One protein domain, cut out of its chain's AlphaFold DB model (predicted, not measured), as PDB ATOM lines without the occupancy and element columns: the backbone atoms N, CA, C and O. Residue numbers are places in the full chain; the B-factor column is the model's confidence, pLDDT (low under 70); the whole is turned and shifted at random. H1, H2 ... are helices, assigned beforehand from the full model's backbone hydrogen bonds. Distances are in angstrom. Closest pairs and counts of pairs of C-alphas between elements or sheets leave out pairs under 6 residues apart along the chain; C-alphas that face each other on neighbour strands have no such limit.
ATOM      1  N   GLN A  92       0.433  34.325 -38.831       88.19
ATOM      2  CA  GLN A  92       1.279  34.068 -37.659       88.19
ATOM      3  C   GLN A  92       2.639  33.479 -38.055       88.19
ATOM      4  O   GLN A  92       3.679  33.939 -37.595       88.19
ATOM      5  N   GLN A  93       2.657  32.497 -38.958       89.31
ATOM      6  CA  GLN A  93       3.877  31.867 -39.468       89.31
ATOM      7  C   GLN A  93       4.753  32.880 -40.203       89.31
ATOM      8  O   GLN A  93       5.972  32.867 -40.053       89.31
ATOM      9  N   THR A  94       4.136  33.806 -40.941       87.94
ATOM     10  CA  THR A  94       4.865  34.899 -41.591       87.94
ATOM     11  C   THR A  94       5.519  35.811 -40.544       87.94
ATOM     12  O   THR A  94       6.700  36.124 -40.678       87.94
ATOM     13  N   TYR A  95       4.822  36.150 -39.451       88.81
ATOM     14  CA  TYR A  95       5.422  36.854 -38.308       88.81
ATOM     15  C   TYR A  95       6.612  36.099 -37.699       88.81
ATOM     16  O   TYR A  95       7.653  36.706 -37.456       88.81
ATOM     17  N   TYR A  96       6.489  34.781 -37.492       89.12
ATOM     18  CA  TYR A  96       7.596  33.953 -36.998       89.12
ATOM     19  C   TYR A  96       8.823  34.019 -37.915       89.12
ATOM     20  O   TYR A  96       9.934  34.164 -37.413       89.12
ATOM     21  N   PHE A  97       8.648  33.960 -39.240       88.12
ATOM     22  CA  PHE A  97       9.778  34.033 -40.172       88.12
ATOM     23  C   PHE A  97      10.514  35.371 -40.110       88.12
ATOM     24  O   PHE A  97      11.746  35.381 -40.114       88.12
ATOM     25  N   TYR A  98       9.789  36.489 -40.033       87.88
ATOM     26  CA  TYR A  98      10.429  37.798 -39.914       87.88
ATOM     27  C   TYR A  98      11.134  37.963 -38.569       87.88
ATOM     28  O   TYR A  98      12.284  38.388 -38.559       87.88
ATOM     29  N   ASP A  99      10.498  37.580 -37.460       86.19
ATOM     30  CA  ASP A  99      11.107  37.655 -36.126       86.19
ATOM     31  C   ASP A  99      12.404  36.827 -36.051       86.19
ATOM     32  O   ASP A  99      13.459  37.350 -35.697       86.19
ATOM     33  N   GLU A 100      12.377  35.569 -36.504       88.88
ATOM     34  CA  GLU A 100      13.572  34.715 -36.604       88.88
ATOM     35  C   GLU A 100      14.661  35.334 -37.490       88.88
ATOM     36  O   GLU A 100      15.837  35.343 -37.121       88.88
ATOM     37  N   THR A 101      14.285  35.906 -38.636       88.50
ATOM     38  CA  THR A 101      15.240  36.555 -39.545       88.50
ATOM     39  C   THR A 101      15.897  37.771 -38.888       88.50
ATOM     40  O   THR A 101      17.118  37.914 -38.938       88.50
ATOM     41  N   LEU A 102      15.118  38.640 -38.232       87.94
ATOM     42  CA  LEU A 102      15.654  39.807 -37.527       87.94
ATOM     43  C   LEU A 102      16.556  39.396 -36.353       87.94
ATOM     44  O   LEU A 102      17.589  40.033 -36.131       87.94
ATOM     45  N   ASN A 103      16.198  38.327 -35.635       88.69
ATOM     46  CA  ASN A 103      17.002  37.764 -34.548       88.69
ATOM     47  C   ASN A 103      18.354  37.247 -35.064       88.69
ATOM     48  O   ASN A 103      19.394  37.599 -34.511       88.69
ATOM     49  N   GLN A 104      18.368  36.478 -36.156       91.38
ATOM     50  CA  GLN A 104      19.605  35.964 -36.764       91.38
ATOM     51  C   GLN A 104      20.527  37.081 -37.269       91.38
ATOM     52  O   GLN A 104      21.751  36.964 -37.203       91.38
ATOM     53  N   LEU A 105      19.941  38.179 -37.747       90.12
ATOM     54  CA  LEU A 105      20.667  39.368 -38.189       90.12
ATOM     55  C   LEU A 105      21.074  40.300 -37.030       90.12
ATOM     56  O   LEU A 105      21.813  41.253 -37.266       90.12
ATOM     57  N   ASN A 106      20.652  40.019 -35.790       88.69
ATOM     58  CA  ASN A 106      20.861  40.850 -34.595       88.69
ATOM     59  C   ASN A 106      20.317  42.289 -34.724       88.69
ATOM     60  O   ASN A 106      20.914  43.233 -34.207       88.69
ATOM     61  N   ILE A 107      19.187  42.462 -35.414       87.69
ATOM     62  CA  ILE A 107      18.523  43.766 -35.644       87.69
ATOM     63  C   ILE A 107      17.088  43.808 -35.095       87.69
ATOM     64  O   ILE A 107      16.333  44.738 -35.353       87.69
ATOM     65  N   ASN A 108      16.708  42.810 -34.303       80.56
ATOM     66  CA  ASN A 108      15.396  42.664 -33.666       80.56
ATOM     67  C   ASN A 108      15.070  43.727 -32.593       80.56
ATOM     68  O   ASN A 108      13.935  43.800 -32.124       80.56
ATOM     69  N   ASN A 109      16.051  44.539 -32.191       80.19
ATOM     70  CA  ASN A 109      15.877  45.645 -31.243       80.19
ATOM     71  C   ASN A 109      15.764  47.013 -31.931       80.19
ATOM     72  O   ASN A 109      15.632  48.027 -31.260       80.19
ATOM     73  N   ASP A 110      15.847  47.079 -33.258       85.19
ATOM     74  CA  ASP A 110      15.742  48.350 -33.967       85.19
ATOM     75  C   ASP A 110      14.294  48.580 -34.422       85.19
ATOM     76  O   ASP A 110      13.751  47.876 -35.279       85.19
ATOM     77  N   LEU A 111      13.669  49.597 -33.825       84.56
ATOM     78  CA  LEU A 111      12.286  49.988 -34.080       84.56
ATOM     79  C   LEU A 111      12.009  50.285 -35.563       84.56
ATOM     80  O   LEU A 111      10.921  49.977 -36.045       84.56
ATOM     81  N   LEU A 112      12.974  50.821 -36.320       86.94
ATOM     82  CA  LEU A 112      12.782  51.082 -37.751       86.94
ATOM     83  C   LEU A 112      12.634  49.784 -38.546       86.94
ATOM     84  O   LEU A 112      11.817  49.719 -39.468       86.94
ATOM     85  N   PHE A 113      13.378  48.737 -38.183       86.81
ATOM     86  CA  PHE A 113      13.234  47.428 -38.819       86.81
ATOM     87  C   PHE A 113      11.923  46.752 -38.427       86.81
ATOM     88  O   PHE A 113      11.270  46.171 -39.293       86.81
ATOM     89  N   LEU A 114      11.491  46.887 -37.169       85.25
ATOM     90  CA  LEU A 114      10.183  46.397 -36.724       85.25
ATOM     91  C   LEU A 114       9.034  47.070 -37.500       85.25
ATOM     92  O   LEU A 114       8.167  46.380 -38.039       85.25
ATOM     93  N   ILE A 115       9.074  48.398 -37.659       87.50
ATOM     94  CA  ILE A 115       8.119  49.157 -38.490       87.50
ATOM     95  C   ILE A 115       8.169  48.692 -39.956       87.50
ATOM     96  O   ILE A 115       7.131  48.553 -40.612       87.50
ATOM     97  N   GLY A 116       9.370  48.436 -40.480       87.19
ATOM     98  CA  GLY A 116       9.566  47.899 -41.825       87.19
ATOM     99  C   GLY A 116       8.903  46.533 -42.018       87.19
ATOM    100  O   GLY A 116       8.230  46.325 -43.027       87.19
ATOM    101  N   VAL A 117       9.032  45.628 -41.043       85.00
ATOM    102  CA  VAL A 117       8.379  44.310 -41.061       85.00
ATOM    103  C   VAL A 117       6.861  44.445 -41.089       85.00
ATOM    104  O   VAL A 117       6.234  43.861 -41.969       85.00
ATOM    105  N   GLU A 118       6.267  45.259 -40.213       86.56
ATOM    106  CA  GLU A 118       4.816  45.506 -40.240       86.56
ATOM    107  C   GLU A 118       4.341  46.048 -41.588       86.56
ATOM    108  O   GLU A 118       3.332  45.602 -42.129       86.56
ATOM    109  N   SER A 119       5.106  46.963 -42.183       84.38
ATOM    110  CA  SER A 119       4.777  47.531 -43.494       84.38
ATOM    111  C   SER A 119       4.781  46.471 -44.603       84.38
ATOM    112  O   SER A 119       3.930  46.500 -45.493       84.38
ATOM    113  N   ILE A 120       5.717  45.518 -44.552       84.31
ATOM    114  CA  ILE A 120       5.772  44.395 -45.496       84.31
ATOM    115  C   ILE A 120       4.612  43.425 -45.250       84.31
ATOM    116  O   ILE A 120       3.959  43.004 -46.201       84.31
ATOM    117  N   LEU A 121       4.319  43.105 -43.989       84.50
ATOM    118  CA  LEU A 121       3.239  42.194 -43.610       84.50
ATOM    119  C   LEU A 121       1.854  42.755 -43.931       84.50
ATOM    120  O   LEU A 121       0.968  41.998 -44.322       84.50
ATOM    121  N   ALA A 122       1.655  44.065 -43.804       83.06
ATOM    122  CA  ALA A 122       0.435  44.743 -44.236       83.06
ATOM    123  C   ALA A 122       0.265  44.735 -45.767       83.06
ATOM    124  O   ALA A 122      -0.857  44.807 -46.262       83.06
ATOM    125  N   ALA A 123       1.369  44.631 -46.515       83.00
ATOM    126  CA  ALA A 123       1.378  44.531 -47.974       83.00
ATOM    127  C   ALA A 123       1.421  43.081 -48.491       83.00
ATOM    128  O   ALA A 123       1.445  42.871 -49.709       83.00
ATOM    129  N   ALA A 124       1.461  42.088 -47.597       81.56
ATOM    130  CA  ALA A 124       1.485  40.686 -47.979       81.56
ATOM    131  C   ALA A 124       0.215  40.328 -48.771       81.56
ATOM    132  O   ALA A 124      -0.869  40.829 -48.459       81.56
ATOM    133  N   PRO A 125       0.325  39.479 -49.807       78.38
ATOM    134  CA  PRO A 125      -0.831  39.092 -50.597       78.38
ATOM    135  C   PRO A 125      -1.852  38.362 -49.718       78.38
ATOM    136  O   PRO A 125      -1.499  37.512 -48.905       78.38
ATOM    137  N   THR A 126      -3.126  38.676 -49.920       78.44
ATOM    138  CA  THR A 126      -4.262  37.953 -49.338       78.44
ATOM    139  C   THR A 126      -5.098  37.344 -50.462       78.44
ATOM    140  O   THR A 126      -5.053  37.858 -51.589       78.44
ATOM    141  N   PRO A 127      -5.899  36.295 -50.197       79.62
ATOM    142  CA  PRO A 127      -6.875  35.821 -51.168       79.62
ATOM    143  C   PRO A 127      -7.755  36.971 -51.670       79.62
ATOM    144  O   PRO A 127      -8.107  37.888 -50.919       79.62
ATOM    145  N   SER A 128      -8.142  36.931 -52.945       83.62
ATOM    146  CA  SER A 128      -9.108  37.896 -53.464       83.62
ATOM    147  C   SER A 128     -10.502  37.516 -52.980       83.62
ATOM    148  O   SER A 128     -11.121  36.565 -53.462       83.62
ATOM    149  N   PHE A 129     -11.051  38.325 -52.078       87.94
ATOM    150  CA  PHE A 129     -12.421  38.149 -51.600       87.94
ATOM    151  C   PHE A 129     -13.484  38.531 -52.643       87.94
ATOM    152  O   PHE A 129     -14.676  38.364 -52.398       87.94
ATOM    153  N   SER A 130     -13.094  39.028 -53.825       87.31
ATOM    154  CA  SER A 130     -14.045  39.422 -54.873       87.31
ATOM    155  C   SER A 130     -14.922  38.254 -55.322       87.31
ATOM    156  O   SER A 130     -16.120  38.456 -55.504       87.31
ATOM    157  N   THR A 131     -14.351  37.066 -55.551       88.75
ATOM    158  CA  THR A 131     -15.116  35.917 -56.067       88.75
ATOM    159  C   THR A 131     -16.182  35.503 -55.065       88.75
ATOM    160  O   THR A 131     -17.365  35.532 -55.390       88.75
ATOM    161  N   ILE A 132     -15.783  35.246 -53.817       92.00
ATOM    162  CA  ILE A 132     -16.724  34.869 -52.763       92.00
ATOM    163  C   ILE A 132     -17.752  35.968 -52.481       92.00
ATOM    164  O   ILE A 132     -18.937  35.673 -52.373       92.00
ATOM    165  N   ASN A 133     -17.341  37.240 -52.451       91.25
ATOM    166  CA  ASN A 133     -18.267  38.342 -52.220       91.25
ATOM    167  C   ASN A 133     -19.298  38.460 -53.349       91.25
ATOM    168  O   ASN A 133     -20.478  38.650 -53.072       91.25
ATOM    169  N   LYS A 134     -18.887  38.315 -54.616       89.62
ATOM    170  CA  LYS A 134     -19.811  38.317 -55.761       89.62
ATOM    171  C   LYS A 134     -20.784  37.147 -55.680       89.62
ATOM    172  O   LYS A 134     -21.984  37.379 -55.765       89.62
ATOM    173  N   THR A 135     -20.277  35.934 -55.464       90.00
ATOM    174  CA  THR A 135     -21.092  34.717 -55.375       90.00
ATOM    175  C   THR A 135     -22.098  34.790 -54.225       90.00
ATOM    176  O   THR A 135     -23.284  34.550 -54.434       90.00
ATOM    177  N   CYS A 136     -21.663  35.192 -53.030       92.06
ATOM    178  CA  CYS A 136     -22.540  35.316 -51.865       92.06
ATOM    179  C   CYS A 136     -23.472  36.535 -51.929       92.06
ATOM    180  O   CYS A 136     -24.511  36.532 -51.282       92.06
ATOM    181  N   SER A 137     -23.144  37.577 -52.701       90.62
ATOM    182  CA  SER A 137     -24.038  38.733 -52.885       90.62
ATOM    183  C   SER A 137     -25.145  38.482 -53.909       90.62
ATOM    184  O   SER A 137     -26.156  39.177 -53.881       90.62
ATOM    185  N   SER A 138     -24.963  37.532 -54.832       89.56
ATOM    186  CA  SER A 138     -25.969  37.169 -55.841       89.56
ATOM    187  C   SER A 138     -26.895  36.033 -55.407       89.56
ATOM    188  O   SER A 138     -27.683  35.560 -56.220       89.56
ATOM    189  N   ILE A 139     -26.765  35.569 -54.167       91.56
ATOM    190  CA  ILE A 139     -27.450  34.379 -53.688       91.56
ATOM    191  C   ILE A 139     -28.950  34.597 -53.485       91.56
ATOM    192  O   ILE A 139     -29.394  35.661 -53.050       91.56
ATOM    193  N   THR A 140     -29.729  33.562 -53.773       92.81
ATOM    194  CA  THR A 140     -31.184  33.537 -53.610       92.81
ATOM    195  C   THR A 140     -31.623  32.605 -52.480       92.81
ATOM    196  O   THR A 140     -30.861  31.771 -51.991       92.81
ATOM    197  N   GLN A 141     -32.881  32.738 -52.051       92.81
ATOM    198  CA  GLN A 141     -33.436  31.949 -50.946       92.81
ATOM    199  C   GLN A 141     -33.482  30.437 -51.247       92.81
ATOM    200  O   GLN A 141     -33.402  29.631 -50.321       92.81
ATOM    201  N   ASP A 142     -33.559  30.052 -52.524       92.56
ATOM    202  CA  ASP A 142     -33.606  28.649 -52.959       92.56
ATOM    203  C   ASP A 142     -32.227  27.961 -52.905       92.56
ATOM    204  O   ASP A 142     -32.127  26.732 -52.893       92.56
ATOM    205  N   GLU A 143     -31.139  28.730 -52.813       90.12
ATOM    206  CA  GLU A 143     -29.758  28.234 -52.816       90.12
ATOM    207  C   GLU A 143     -29.253  27.909 -51.401       90.12
ATOM    208  O   GLU A 143     -28.188  28.351 -50.970       90.12
ATOM    209  N   VAL A 144     -30.015  27.093 -50.664       91.00
ATOM    210  CA  VAL A 144     -29.792  26.803 -49.231       91.00
ATOM    211  C   VAL A 144     -28.350  26.391 -48.916       91.00
ATOM    212  O   VAL A 144     -27.743  26.931 -47.995       91.00
ATOM    213  N   ARG A 145     -27.768  25.490 -49.719       89.94
ATOM    214  CA  ARG A 145     -26.393  25.008 -49.513       89.94
ATOM    215  C   ARG A 145     -25.357  26.125 -49.648       89.94
ATOM    216  O   ARG A 145     -24.392  26.155 -48.891       89.94
ATOM    217  N   LEU A 146     -25.539  27.025 -50.612       89.75
ATOM    218  CA  LEU A 146     -24.627  28.149 -50.797       89.75
ATOM    219  C   LEU A 146     -24.838  29.201 -49.696       89.75
ATOM    220  O   LEU A 146     -23.866  29.808 -49.265       89.75
ATOM    221  N   LEU A 147     -26.066  29.355 -49.178       93.94
ATOM    222  CA  LEU A 147     -26.357  30.241 -48.046       93.94
ATOM    223  C   LEU A 147     -25.605  29.767 -46.803       93.94
ATOM    224  O   LEU A 147     -24.919  30.565 -46.169       93.94
ATOM    225  N   ASP A 148     -25.685  28.468 -46.500       94.12
ATOM    226  CA  ASP A 148     -24.927  27.859 -45.403       94.12
ATOM    227  C   ASP A 148     -23.419  28.006 -45.625       94.12
ATOM    228  O   ASP A 148     -22.694  28.372 -44.705       94.12
ATOM    229  N   ALA A 149     -22.935  27.790 -46.852       93.62
ATOM    230  CA  ALA A 149     -21.520  27.960 -47.162       93.62
ATOM    231  C   ALA A 149     -21.041  29.402 -46.918       93.62
ATOM    232  O   ALA A 149     -19.991  29.582 -46.309       93.62
ATOM    233  N   CYS A 150     -21.811  30.415 -47.341       95.38
ATOM    234  CA  CYS A 150     -21.503  31.835 -47.139       95.38
ATOM    235  C   CYS A 150     -21.530  32.255 -45.659       95.38
ATOM    236  O   CYS A 150     -20.745  33.115 -45.258       95.38
ATOM    237  N   ILE A 151     -22.391  31.643 -44.842       95.94
ATOM    238  CA  ILE A 151     -22.404  31.851 -43.387       95.94
ATOM    239  C   ILE A 151     -21.179  31.194 -42.757       95.94
ATOM    240  O   ILE A 151     -20.375  31.884 -42.138       95.94
ATOM    241  N   ASN A 152     -20.979  29.897 -42.996       94.75
ATOM    242  CA  ASN A 152     -19.912  29.110 -42.375       94.75
ATOM    243  C   ASN A 152     -18.520  29.663 -42.698       94.75
ATOM    244  O   ASN A 152     -17.655  29.752 -41.830       94.75
ATOM    245  N   ILE A 153     -18.278  30.052 -43.952       93.25
ATOM    246  CA  ILE A 153     -17.013  30.697 -44.316       93.25
ATOM    247  C   ILE A 153     -16.879  32.073 -43.662       93.25
ATOM    248  O   ILE A 153     -15.786  32.438 -43.238       93.25
ATOM    249  N   GLY A 154     -17.982  32.815 -43.539       94.62
ATOM    250  CA  GLY A 154     -17.993  34.099 -42.865       94.62
ATOM    251  C   GLY A 154     -17.620  33.973 -41.391       94.62
ATOM    252  O   GLY A 154     -16.790  34.740 -40.922       94.62
ATOM    253  N   GLU A 155     -18.145  32.973 -40.687       93.75
ATOM    254  CA  GLU A 155     -17.782  32.688 -39.294       93.75
ATOM    255  C   GLU A 155     -16.303  32.295 -39.158       93.75
ATOM    256  O   GLU A 155     -15.601  32.773 -38.262       93.75
ATOM    257  N   ARG A 156     -15.788  31.469 -40.080       91.62
ATOM    258  CA  ARG A 156     -14.372  31.057 -40.086       91.62
ATOM    259  C   ARG A 156     -13.419  32.235 -40.261       91.62
ATOM    260  O   ARG A 156     -12.421  32.300 -39.539       91.62
ATOM    261  N   LEU A 157     -13.762  33.154 -41.164       92.12
ATOM    262  CA  LEU A 157     -13.028  34.393 -41.435       92.12
ATOM    263  C   LEU A 157     -12.965  35.344 -40.228       92.12
ATOM    264  O   LEU A 157     -12.114  36.227 -40.188       92.12
ATOM    265  N   GLU A 158     -13.864  35.192 -39.256       91.00
ATOM    266  CA  GLU A 158     -13.851  35.995 -38.032       91.00
ATOM    267  C   GLU A 158     -13.079  35.341 -36.883       91.00
ATOM    268  O   GLU A 158     -12.553  36.041 -36.022       91.00
ATOM    269  N   GLN A 159     -13.041  34.008 -36.826       78.00
ATOM    270  CA  GLN A 159     -12.545  33.279 -35.653       78.00
ATOM    271  C   GLN A 159     -11.102  32.766 -35.807       78.00
ATOM    272  O   GLN A 159     -10.394  32.622 -34.809       78.00
ATOM    273  N   SER A 160     -10.634  32.483 -37.030       67.25
ATOM    274  CA  SER A 160      -9.461  31.609 -37.236       67.25
ATOM    275  C   SER A 160      -8.242  32.347 -37.782       67.25
ATOM    276  O   SER A 160      -8.221  32.644 -38.970       67.25
ATOM    277  N   GLN A 161      -7.230  32.637 -36.945       75.31
ATOM    278  CA  GLN A 161      -5.927  33.251 -37.323       75.31
ATOM    279  C   GLN A 161      -6.022  34.359 -38.395       75.31
ATOM    280  O   GLN A 161      -5.117  34.546 -39.208       75.31
ATOM    281  N   SER A 162      -7.155  35.058 -38.404       78.75
ATOM    282  CA  SER A 162      -7.608  35.853 -39.534       78.75
ATOM    283  C   SER A 162      -7.135  37.286 -39.399       78.75
ATOM    284  O   SER A 162      -6.850  37.780 -38.302       78.75
ATOM    285  N   THR A 163      -7.071  37.958 -40.539       89.75
ATOM    286  CA  THR A 163      -6.796  39.393 -40.595       89.75
ATOM    287  C   THR A 163      -8.029  40.239 -40.243       89.75
ATOM    288  O   THR A 163      -9.173  39.766 -40.245       89.75
ATOM    289  N   LEU A 164      -7.815  41.534 -39.996       91.56
ATOM    290  CA  LEU A 164      -8.884  42.527 -39.864       91.56
ATOM    291  C   LEU A 164      -9.751  42.579 -41.129       91.56
ATOM    292  O   LEU A 164     -10.973  42.702 -41.030       91.56
ATOM    293  N   ILE A 165      -9.146  42.461 -42.321       90.81
ATOM    294  CA  ILE A 165      -9.902  42.459 -43.580       90.81
ATOM    295  C   ILE A 165     -10.736  41.183 -43.723       90.81
ATOM    296  O   ILE A 165     -11.911  41.274 -44.069       90.81
ATOM    297  N   SER A 166     -10.181  40.022 -43.374       92.50
ATOM    298  CA  SER A 166     -10.898  38.743 -43.377       92.50
ATOM    299  C   SER A 166     -12.100  38.800 -42.438       92.50
ATOM    300  O   SER A 166     -13.214  38.505 -42.862       92.50
ATOM    301  N   THR A 167     -11.924  39.338 -41.228       93.62
ATOM    302  CA  THR A 167     -13.018  39.553 -40.264       93.62
ATOM    303  C   THR A 167     -14.117  40.451 -40.843       93.62
ATOM    304  O   THR A 167     -15.299  40.116 -40.782       93.62
ATOM    305  N   ALA A 168     -13.745  41.577 -41.465       93.81
ATOM    306  CA  ALA A 168     -14.702  42.498 -42.082       93.81
ATOM    307  C   ALA A 168     -15.511  41.832 -43.207       93.81
ATOM    308  O   ALA A 168     -16.730  42.006 -43.293       93.81
ATOM    309  N   ILE A 169     -14.836  41.054 -44.059       94.00
ATOM    310  CA  ILE A 169     -15.477  40.276 -45.120       94.00
ATOM    311  C   ILE A 169     -16.389  39.211 -44.511       94.00
ATOM    312  O   ILE A 169     -17.527  39.077 -44.952       94.00
ATOM    313  N   GLY A 170     -15.945  38.508 -43.469       94.88
ATOM    314  CA  GLY A 170     -16.723  37.466 -42.807       94.88
ATOM    315  C   GLY A 170     -18.058  37.970 -42.261       94.88
ATOM    316  O   GLY A 170     -19.098  37.360 -42.524       94.88
ATOM    317  N   ILE A 171     -18.053  39.134 -41.600       95.62
ATOM    318  CA  ILE A 171     -19.270  39.827 -41.141       95.62
ATOM    319  C   ILE A 171     -20.187  40.170 -42.322       95.62
ATOM    320  O   ILE A 171     -21.407  39.995 -42.247       95.62
ATOM    321  N   ALA A 172     -19.621  40.684 -43.418       95.25
ATOM    322  CA  ALA A 172     -20.394  41.089 -44.588       95.25
ATOM    323  C   ALA A 172     -21.062  39.892 -45.288       95.25
ATOM    324  O   ALA A 172     -22.235  39.987 -45.655       95.25
ATOM    325  N   LEU A 173     -20.348  38.770 -45.429       95.94
ATOM    326  CA  LEU A 173     -20.872  37.542 -46.035       95.94
ATOM    327  C   LEU A 173     -22.044  36.974 -45.229       95.94
ATOM    328  O   LEU A 173     -23.110  36.726 -45.795       95.94
ATOM    329  N   GLN A 174     -21.880  36.849 -43.909       96.62
ATOM    330  CA  GLN A 174     -22.952  36.392 -43.022       96.62
ATOM    331  C   GLN A 174     -24.170  37.307 -43.112       96.62
ATOM    332  O   GLN A 174     -25.289  36.835 -43.298       96.62
ATOM    333  N   ARG A 175     -23.959  38.628 -43.060       96.25
ATOM    334  CA  ARG A 175     -25.047  39.605 -43.156       96.25
ATOM    335  C   ARG A 175     -25.861  39.408 -44.432       96.25
ATOM    336  O   ARG A 175     -27.085  39.396 -44.360       96.25
ATOM    337  N   LYS A 176     -25.210  39.229 -45.586       95.62
ATOM    338  CA  LYS A 176     -25.924  39.003 -46.854       95.62
ATOM    339  C   LYS A 176     -26.717  37.708 -46.865       95.62
ATOM    340  O   LYS A 176     -27.871  37.717 -47.285       95.62
ATOM    341  N   ALA A 177     -26.157  36.628 -46.336       96.00
ATOM    342  CA  ALA A 177     -26.886  35.373 -46.235       96.00
ATOM    343  C   ALA A 177     -28.099  35.470 -45.286       96.00
ATOM    344  O   ALA A 177     -29.186  34.998 -45.626       96.00
ATOM    345  N   TYR A 178     -27.960  36.131 -44.133       96.62
ATOM    346  CA  TYR A 178     -29.068  36.322 -43.189       96.62
ATOM    347  C   TYR A 178     -30.139  37.299 -43.695       96.62
ATOM    348  O   TYR A 178     -31.324  37.079 -43.446       96.62
ATOM    349  N   GLU A 179     -29.761  38.320 -44.473       96.19
ATOM    350  CA  GLU A 179     -30.704  39.178 -45.208       96.19
ATOM    351  C   GLU A 179     -31.574  38.352 -46.166       96.19
ATOM    352  O   GLU A 179     -32.796  38.489 -46.147       96.19
ATOM    353  N   VAL A 180     -30.979  37.439 -46.938       96.50
ATOM    354  CA  VAL A 180     -31.723  36.549 -47.850       96.50
ATOM    355  C   VAL A 180     -32.633  35.575 -47.088       96.50
ATOM    356  O   VAL A 180     -33.732  35.264 -47.548       96.50
ATOM    357  N   ARG A 181     -32.222  35.130 -45.894       95.31
ATOM    358  CA  ARG A 181     -33.043  34.289 -45.001       95.31
ATOM    359  C   ARG A 181     -34.139  35.054 -44.259       95.31
ATOM    360  O   ARG A 181     -34.995  34.417 -43.649       95.31
ATOM    361  N   ASN A 182     -34.137  36.387 -44.314       95.38
ATOM    362  CA  ASN A 182     -34.960  37.255 -43.470       95.38
ATOM    363  C   ASN A 182     -34.773  36.998 -41.957       95.38
ATOM    364  O   ASN A 182     -35.710  37.176 -41.177       95.38
ATOM    365  N   ASP A 183     -33.566  36.612 -41.533       96.38
ATOM    366  CA  ASP A 183     -33.246  36.347 -40.126       96.38
ATOM    367  C   ASP A 183     -32.882  37.645 -39.388       96.38
ATOM    368  O   ASP A 183     -31.727  38.070 -39.321       96.38
ATOM    369  N   GLN A 184     -33.900  38.321 -38.855       96.38
ATOM    370  CA  GLN A 184     -33.722  39.618 -38.196       96.38
ATOM    371  C   GLN A 184     -32.909  39.533 -36.897       96.38
ATOM    372  O   GLN A 184     -32.256  40.513 -36.534       96.38
ATOM    373  N   SER A 185     -32.936  38.392 -36.202       97.12
ATOM    374  CA  SER A 185     -32.130  38.164 -34.997       97.12
ATOM    375  C   SER A 185     -30.644  38.201 -35.320       97.12
ATOM    376  O   SER A 185     -29.904  38.982 -34.718       97.12
ATOM    377  N   GLU A 186     -30.225  37.422 -36.315       97.00
ATOM    378  CA  GLU A 186     -28.821  37.344 -36.716       97.00
ATOM    379  C   GLU A 186     -28.342  38.658 -37.344       97.00
ATOM    380  O   GLU A 186     -27.237  39.129 -37.071       97.00
ATOM    381  N   ILE A 187     -29.205  39.345 -38.101       97.12
ATOM    382  CA  ILE A 187     -28.898  40.691 -38.606       97.12
ATOM    383  C   ILE A 187     -28.661  41.681 -37.455       97.12
ATOM    384  O   ILE A 187     -27.724  42.485 -37.515       97.12
ATOM    385  N   ALA A 188     -29.495  41.658 -36.411       97.00
ATOM    386  CA  ALA A 188     -29.334  42.537 -35.255       97.00
ATOM    387  C   ALA A 188     -28.031  42.240 -34.496       97.00
ATOM    388  O   ALA A 188     -27.286  43.173 -34.186       97.00
ATOM    389  N   PHE A 189     -27.713  40.961 -34.287       96.12
ATOM    390  CA  PHE A 189     -26.450  40.529 -33.689       96.12
ATOM    391  C   PHE A 189     -25.235  41.010 -34.503       96.12
ATOM    392  O   PHE A 189     -24.312  41.630 -33.963       96.12
ATOM    393  N   LEU A 190     -25.257  40.829 -35.827       95.75
ATOM    394  CA  LEU A 190     -24.179  41.294 -36.702       95.75
ATOM    395  C   LEU A 190     -24.056  42.818 -36.743       95.75
ATOM    396  O   LEU A 190     -22.953  43.330 -36.946       95.75
ATOM    397  N   ASN A 191     -25.142  43.570 -36.546       96.12
ATOM    398  CA  ASN A 191     -25.080  45.028 -36.440       96.12
ATOM    399  C   ASN A 191     -24.291  45.473 -35.209       96.12
ATOM    400  O   ASN A 191     -23.409  46.322 -35.341       96.12
ATOM    401  N   GLU A 192     -24.556  44.879 -34.048       95.56
ATOM    402  CA  GLU A 192     -23.786  45.147 -32.831       95.56
ATOM    403  C   GLU A 192     -22.312  44.763 -33.021       95.56
ATOM    404  O   GLU A 192     -21.410  45.563 -32.759       95.56
ATOM    405  N   LYS A 193     -22.057  43.574 -33.581       94.25
ATOM    406  CA  LYS A 193     -20.701  43.105 -33.887       94.25
ATOM    407  C   LYS A 193     -19.954  44.064 -34.815       94.25
ATOM    408  O   LYS A 193     -18.803  44.411 -34.551       94.25
ATOM    409  N   THR A 194     -20.627  44.562 -35.854       95.62
ATOM    410  CA  THR A 194     -20.075  45.549 -36.795       95.62
ATOM    411  C   THR A 194     -19.717  46.855 -36.088       95.62
ATOM    412  O   THR A 194     -18.643  47.398 -36.329       95.62
ATOM    413  N   GLN A 195     -20.582  47.356 -35.203       96.38
ATOM    414  CA  GLN A 195     -20.323  48.589 -34.451       96.38
ATOM    415  C   GLN A 195     -19.113  48.440 -33.521       96.38
ATOM    416  O   GLN A 195     -18.240  49.309 -33.499       96.38
ATOM    417  N   ASN A 196     -19.020  47.319 -32.803       94.06
ATOM    418  CA  ASN A 196     -17.877  47.021 -31.939       94.06
ATOM    419  C   ASN A 196     -16.576  46.910 -32.743       94.06
ATOM    420  O   ASN A 196     -15.555  47.479 -32.353       94.06
ATOM    421  N   PHE A 197     -16.621  46.243 -33.897       94.56
ATOM    422  CA  PHE A 197     -15.473  46.127 -34.788       94.56
ATOM    423  C   PHE A 197     -15.042  47.487 -35.367       94.56
ATOM    424  O   PHE A 197     -13.864  47.825 -35.345       94.56
ATOM    425  N   GLN A 198     -15.983  48.333 -35.796       94.31
ATOM    426  CA  GLN A 198     -15.687  49.693 -36.270       94.31
ATOM    427  C   GLN A 198     -15.084  50.582 -35.179       94.31
ATOM    428  O   GLN A 198     -14.164  51.362 -35.446       94.31
ATOM    429  N   LYS A 199     -15.574  50.459 -33.941       95.00
ATOM    430  CA  LYS A 199     -15.001  51.158 -32.790       95.00
ATOM    431  C   LYS A 199     -13.552  50.729 -32.563       95.00
ATOM    432  O   LYS A 199     -12.692  51.598 -32.433       95.00
ATOM    433  N   LEU A 200     -13.278  49.421 -32.596       95.06
ATOM    434  CA  LEU A 200     -11.925  48.874 -32.489       95.06
ATOM    435  C   LEU A 200     -10.999  49.449 -33.569       95.06
ATOM    436  O   LEU A 200      -9.934  49.957 -33.236       95.06
ATOM    437  N   LEU A 201     -11.426  49.445 -34.839       92.94
ATOM    438  CA  LEU A 201     -10.647  50.001 -35.956       92.94
ATOM    439  C   LEU A 201     -10.386  51.509 -35.822       92.94
ATOM    440  O   LEU A 201      -9.338  52.011 -36.213       92.94
ATOM    441  N   THR A 202     -11.346  52.252 -35.272       93.50
ATOM    442  CA  THR A 202     -11.182  53.695 -35.054       93.50
ATOM    443  C   THR A 202     -10.144  53.963 -33.965       93.50
ATOM    444  O   THR A 202      -9.289  54.834 -34.116       93.50
ATOM    445  N   GLN A 203     -10.199  53.203 -32.870       94.38
ATOM    446  CA  GLN A 203      -9.259  53.336 -31.758       94.38
ATOM    447  C   GLN A 203      -7.861  52.822 -32.124       94.38
ATOM    448  O   GLN A 203      -6.867  53.396 -31.678       94.38
ATOM    449  N   SER A 204      -7.771  51.787 -32.963       94.12
ATOM    450  CA  SER A 204      -6.493  51.181 -33.334       94.12
ATOM    451  C   SER A 204      -5.577  52.141 -34.079       94.12
ATOM    452  O   SER A 204      -4.385  52.135 -33.820       94.12
ATOM    453  N   SER A 205      -6.108  53.036 -34.917       87.88
ATOM    454  CA  SER A 205      -5.304  54.057 -35.608       87.88
ATOM    455  C   SER A 205      -4.463  54.912 -34.647       87.88
ATOM    456  O   SER A 205      -3.291  55.184 -34.911       87.88
ATOM    457  N   LEU A 206      -5.039  55.313 -33.508       87.06
ATOM    458  CA  LEU A 206      -4.322  56.071 -32.477       87.06
ATOM    459  C   LEU A 206      -3.371  55.170 -31.684       87.06
ATOM    460  O   LEU A 206      -2.239  55.556 -31.403       87.06
ATOM    461  N   ALA A 207      -3.805  53.953 -31.361       93.69
ATOM    462  CA  ALA A 207      -2.994  53.001 -30.612       93.69
ATOM    463  C   ALA A 207      -1.730  52.569 -31.390       93.69
ATOM    464  O   ALA A 207      -0.642  52.491 -30.823       93.69
ATOM    465  N   THR A 208      -1.840  52.395 -32.709       91.44
ATOM    466  CA  THR A 208      -0.720  52.114 -33.618       91.44
ATOM    467  C   THR A 208       0.293  53.255 -33.659       91.44
ATOM    468  O   THR A 208       1.493  52.998 -33.712       91.44
ATOM    469  N   GLN A 209      -0.145  54.515 -33.562       88.00
ATOM    470  CA  GLN A 209       0.786  55.647 -33.480       88.00
ATOM    471  C   GLN A 209       1.622  55.617 -32.199       88.00
ATOM    472  O   GLN A 209       2.797  55.970 -32.247       88.00
ATOM    473  N   LEU A 210       1.048  55.180 -31.073       89.50
ATOM    474  CA  LEU A 210       1.800  54.985 -29.830       89.50
ATOM    475  C   LEU A 210       2.767  53.801 -29.944       89.50
ATOM    476  O   LEU A 210       3.918  53.906 -29.530       89.50
ATOM    477  N   MET A 211       2.340  52.705 -30.580       91.50
ATOM    478  CA  MET A 211       3.202  51.551 -30.860       91.50
ATOM    479  C   MET A 211       4.460  51.936 -31.640       91.50
ATOM    480  O   MET A 211       5.549  51.469 -31.329       91.50
ATOM    481  N   TRP A 212       4.335  52.809 -32.640       88.50
ATOM    482  CA  TRP A 212       5.469  53.252 -33.455       88.50
ATOM    483  C   TRP A 212       6.472  54.140 -32.710       88.50
ATOM    484  O   TRP A 212       7.518  54.454 -33.269       88.50
ATOM    485  N   GLN A 213       6.173  54.549 -31.475       87.00
ATOM    486  CA  GLN A 213       7.039  55.392 -30.644       87.00
ATOM    487  C   GLN A 213       7.675  54.637 -29.467       87.00
ATOM    488  O   GLN A 213       8.593  55.156 -28.827       87.00
ATOM    489  N   SER A 214       7.222  53.408 -29.198       88.19
ATOM    490  CA  SER A 214       7.731  52.544 -28.132       88.19
ATOM    491  C   SER A 214       8.165  51.194 -28.697       88.19
ATOM    492  O   SER A 214       7.352  50.371 -29.120       88.19
ATOM    493  N   GLU A 215       9.473  50.938 -28.657       88.44
ATOM    494  CA  GLU A 215      10.056  49.644 -29.023       88.44
ATOM    495  C   GLU A 215       9.474  48.506 -28.176       88.44
ATOM    496  O   GLU A 215       9.176  47.430 -28.697       88.44
ATOM    497  N   GLN A 216       9.271  48.747 -26.879       88.75
ATOM    498  CA  GLN A 216       8.737  47.743 -25.968       88.75
ATOM    499  C   GLN A 216       7.285  47.397 -26.307       88.75
ATOM    500  O   GLN A 216       6.943  46.213 -26.373       88.75
ATOM    501  N   LEU A 217       6.436  48.400 -26.566       90.94
ATOM    502  CA  LEU A 217       5.050  48.158 -26.965       90.94
ATOM    503  C   LEU A 217       4.981  47.418 -28.304       90.94
ATOM    504  O   LEU A 217       4.197  46.479 -28.441       90.94
ATOM    505  N   PHE A 218       5.834  47.784 -29.262       91.25
ATOM    506  CA  PHE A 218       5.918  47.098 -30.548       91.25
ATOM    507  C   PHE A 218       6.317  45.627 -30.377       91.25
ATOM    508  O   PHE A 218       5.651  44.733 -30.896       91.25
ATOM    509  N   LYS A 219       7.367  45.344 -29.597       89.62
ATOM    510  CA  LYS A 219       7.794  43.969 -29.299       89.62
ATOM    511  C   LYS A 219       6.687  43.159 -28.638       89.62
ATOM    512  O   LYS A 219       6.468  42.010 -29.018       89.62
ATOM    513  N   ASN A 220       5.967  43.754 -27.689       92.06
ATOM    514  CA  ASN A 220       4.838  43.093 -27.045       92.06
ATOM    515  C   ASN A 220       3.723  42.786 -28.053       92.06
ATOM    516  O   ASN A 220       3.232  41.660 -28.080       92.06
ATOM    517  N   TYR A 221       3.372  43.741 -28.922       92.69
ATOM    518  CA  TYR A 221       2.399  43.531 -29.996       92.69
ATOM    519  C   TYR A 221       2.801  42.370 -30.918       92.69
ATOM    520  O   TYR A 221       1.979  41.488 -31.174       92.69
ATOM    521  N   ILE A 222       4.074  42.298 -31.331       90.44
ATOM    522  CA  ILE A 222       4.599  41.187 -32.141       90.44
ATOM    523  C   ILE A 222       4.449  39.843 -31.416       90.44
ATOM    524  O   ILE A 222       4.050  38.850 -32.025       90.44
ATOM    525  N   GLN A 223       4.714  39.782 -30.108       90.94
ATOM    526  CA  GLN A 223       4.498  38.542 -29.355       90.94
ATOM    527  C   GLN A 223       3.017  38.165 -29.251       90.94
ATOM    528  O   GLN A 223       2.694  36.977 -29.294       90.94
ATOM    529  N   VAL A 224       2.112  39.140 -29.150       93.38
ATOM    530  CA  VAL A 224       0.668  38.870 -29.128       93.38
ATOM    531  C   VAL A 224       0.207  38.337 -30.484       93.38
ATOM    532  O   VAL A 224      -0.351  37.243 -30.537       93.38
ATOM    533  N   ILE A 225       0.515  39.021 -31.590       90.81
ATOM    534  CA  ILE A 225       0.040  38.616 -32.926       90.81
ATOM    535  C   ILE A 225       0.614  37.273 -33.399       90.81
ATOM    536  O   ILE A 225      -0.042  36.554 -34.145       90.81
ATOM    537  N   LYS A 226       1.795  36.865 -32.917       90.31
ATOM    538  CA  LYS A 226       2.341  35.513 -33.155       90.31
ATOM    539  C   LYS A 226       1.511  34.395 -32.516       90.31
ATOM    540  O   LYS A 226       1.625  33.244 -32.934       90.31
ATOM    541  N   ASN A 227       0.711  34.716 -31.500       89.69
ATOM    542  CA  ASN A 227      -0.049  33.756 -30.700       89.69
ATOM    543  C   ASN A 227      -1.573  33.968 -30.778       89.69
ATOM    544  O   ASN A 227      -2.325  33.152 -30.248       89.69
ATOM    545  N   SER A 228      -2.042  35.026 -31.446       90.56
ATOM    546  CA  SER A 228      -3.462  35.367 -31.602       90.56
ATOM    547  C   SER A 228      -3.813  35.740 -33.047       90.56
ATOM    548  O   SER A 228      -2.943  35.816 -33.912       90.56
ATOM    549  N   ASN A 229      -5.094  35.977 -33.337       89.25
ATOM    550  CA  ASN A 229      -5.485  36.629 -34.593       89.25
ATOM    551  C   ASN A 229      -5.183  38.147 -34.534       89.25
ATOM    552  O   ASN A 229      -4.862  38.693 -33.470       89.25
ATOM    553  N   GLU A 230      -5.287  38.830 -35.677       91.25
ATOM    554  CA  GLU A 230      -4.976  40.264 -35.784       91.25
ATOM    555  C   GLU A 230      -5.989  41.146 -35.033       91.25
ATOM    556  O   GLU A 230      -5.629  42.203 -34.515       91.25
ATOM    557  N   VAL A 231      -7.245  40.703 -34.911       93.25
ATOM    558  CA  VAL A 231      -8.294  41.405 -34.151       93.25
ATOM    559  C   VAL A 231      -7.926  41.473 -32.668       93.25
ATOM    560  O   VAL A 231      -8.028  42.533 -32.050       93.25
ATOM    561  N   ASP A 232      -7.469  40.361 -32.100       93.56
ATOM    562  CA  ASP A 232      -7.073  40.254 -30.699       93.56
ATOM    563  C   ASP A 232      -5.783  41.032 -30.423       93.56
ATOM    564  O   ASP A 232      -5.709  41.753 -29.429       93.56
ATOM    565  N   ALA A 233      -4.808  40.980 -31.336       93.81
ATOM    566  CA  ALA A 233      -3.598  41.795 -31.242       93.81
ATOM    567  C   ALA A 233      -3.911  43.300 -31.316       93.81
ATOM    568  O   ALA A 233      -3.361  44.103 -30.561       93.81
ATOM    569  N   THR A 234      -4.860  43.684 -32.172       94.75
ATOM    570  CA  THR A 234      -5.356  45.062 -32.266       94.75
ATOM    571  C   THR A 234      -6.068  45.487 -30.982       94.75
ATOM    572  O   THR A 234      -5.882  46.611 -30.513       94.75
ATOM    573  N   ARG A 235      -6.867  44.596 -30.382       96.00
ATOM    574  CA  ARG A 235      -7.546  44.860 -29.106       96.00
ATOM    575  C   ARG A 235      -6.547  45.056 -27.977       96.00
ATOM    576  O   ARG A 235      -6.654  46.051 -27.267       96.00
TER     577      ARG A 235
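What this domain is: This is residues 92 to 235 of the 257 residues of an uncharacterized protein of Pseudoalteromonas spongiae (UniProt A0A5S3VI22). A rod of two helical groups is spanned along one side by the long helix H6, with short H8 between the groups. At one end H4 and H5 pack as a close hairpin with H3 beside them, and H6 folds back along H5; at the other, H1, H2 and H7 gather loosely. The 144 printed residues hold eight named helices, H1 to H8 in order, and no named strand: all helix. The whole is loose, with a radius of gyration of the C-alphas of 18.1 A and spans of 59 by 25 by 20 A.

Where its parts are: H6, residues 184 to 211, is 39.5 A long, from C-alpha 184 at (-33.722, 39.618, -38.196) to C-alpha 211 at (3.202, 51.551, -30.860), with a kink of 35 degrees near residue 205. H5 is residues 164 to 181, 26.0 A, and H4 144 to 159, 22.9 A. H1 is 92 to 104, starting at (1.279, 34.068, -37.659); H2 is 111 to 122, H3 130 to 137, H7 215 to 225 and H8 230 to 235.

How they stand to each other: H6, with residues 184 to 194 alone, touches residues 171 to 179 of H5, a hairpin at 13 degrees; the closest C-alphas, of Arg 175 and Ile 187, are 6.1 A apart. H5, the hub, also forms a hairpin with H4, where the C-alphas of Gly 154 and Gly 170 are closest, 3.6 A apart. H3 touches H5, closest at C-alphas 137 and 176, 6.3 A. H8 touches H6, about perpendicular at 76 degrees, closest at C-alphas 204 and 234, 6.3 A. H1, H2 and H7 form a bundle, three helices that only just touch one another, with 3 pairs of C-alphas within 8 A for each two; H7 touches H1 and H2 only at their ends. H6 has 22 of 24 O i to N i+4 pairs within hydrogen-bond range; the other helices have every such pair.

The domain as a whole: The C-alphas farthest apart, of Asn 106 and Asp 142, are 58.8 A apart. The printed part has no cut and no long link. Mean pLDDT of the printed part is 90.5; residue 160 is under 70.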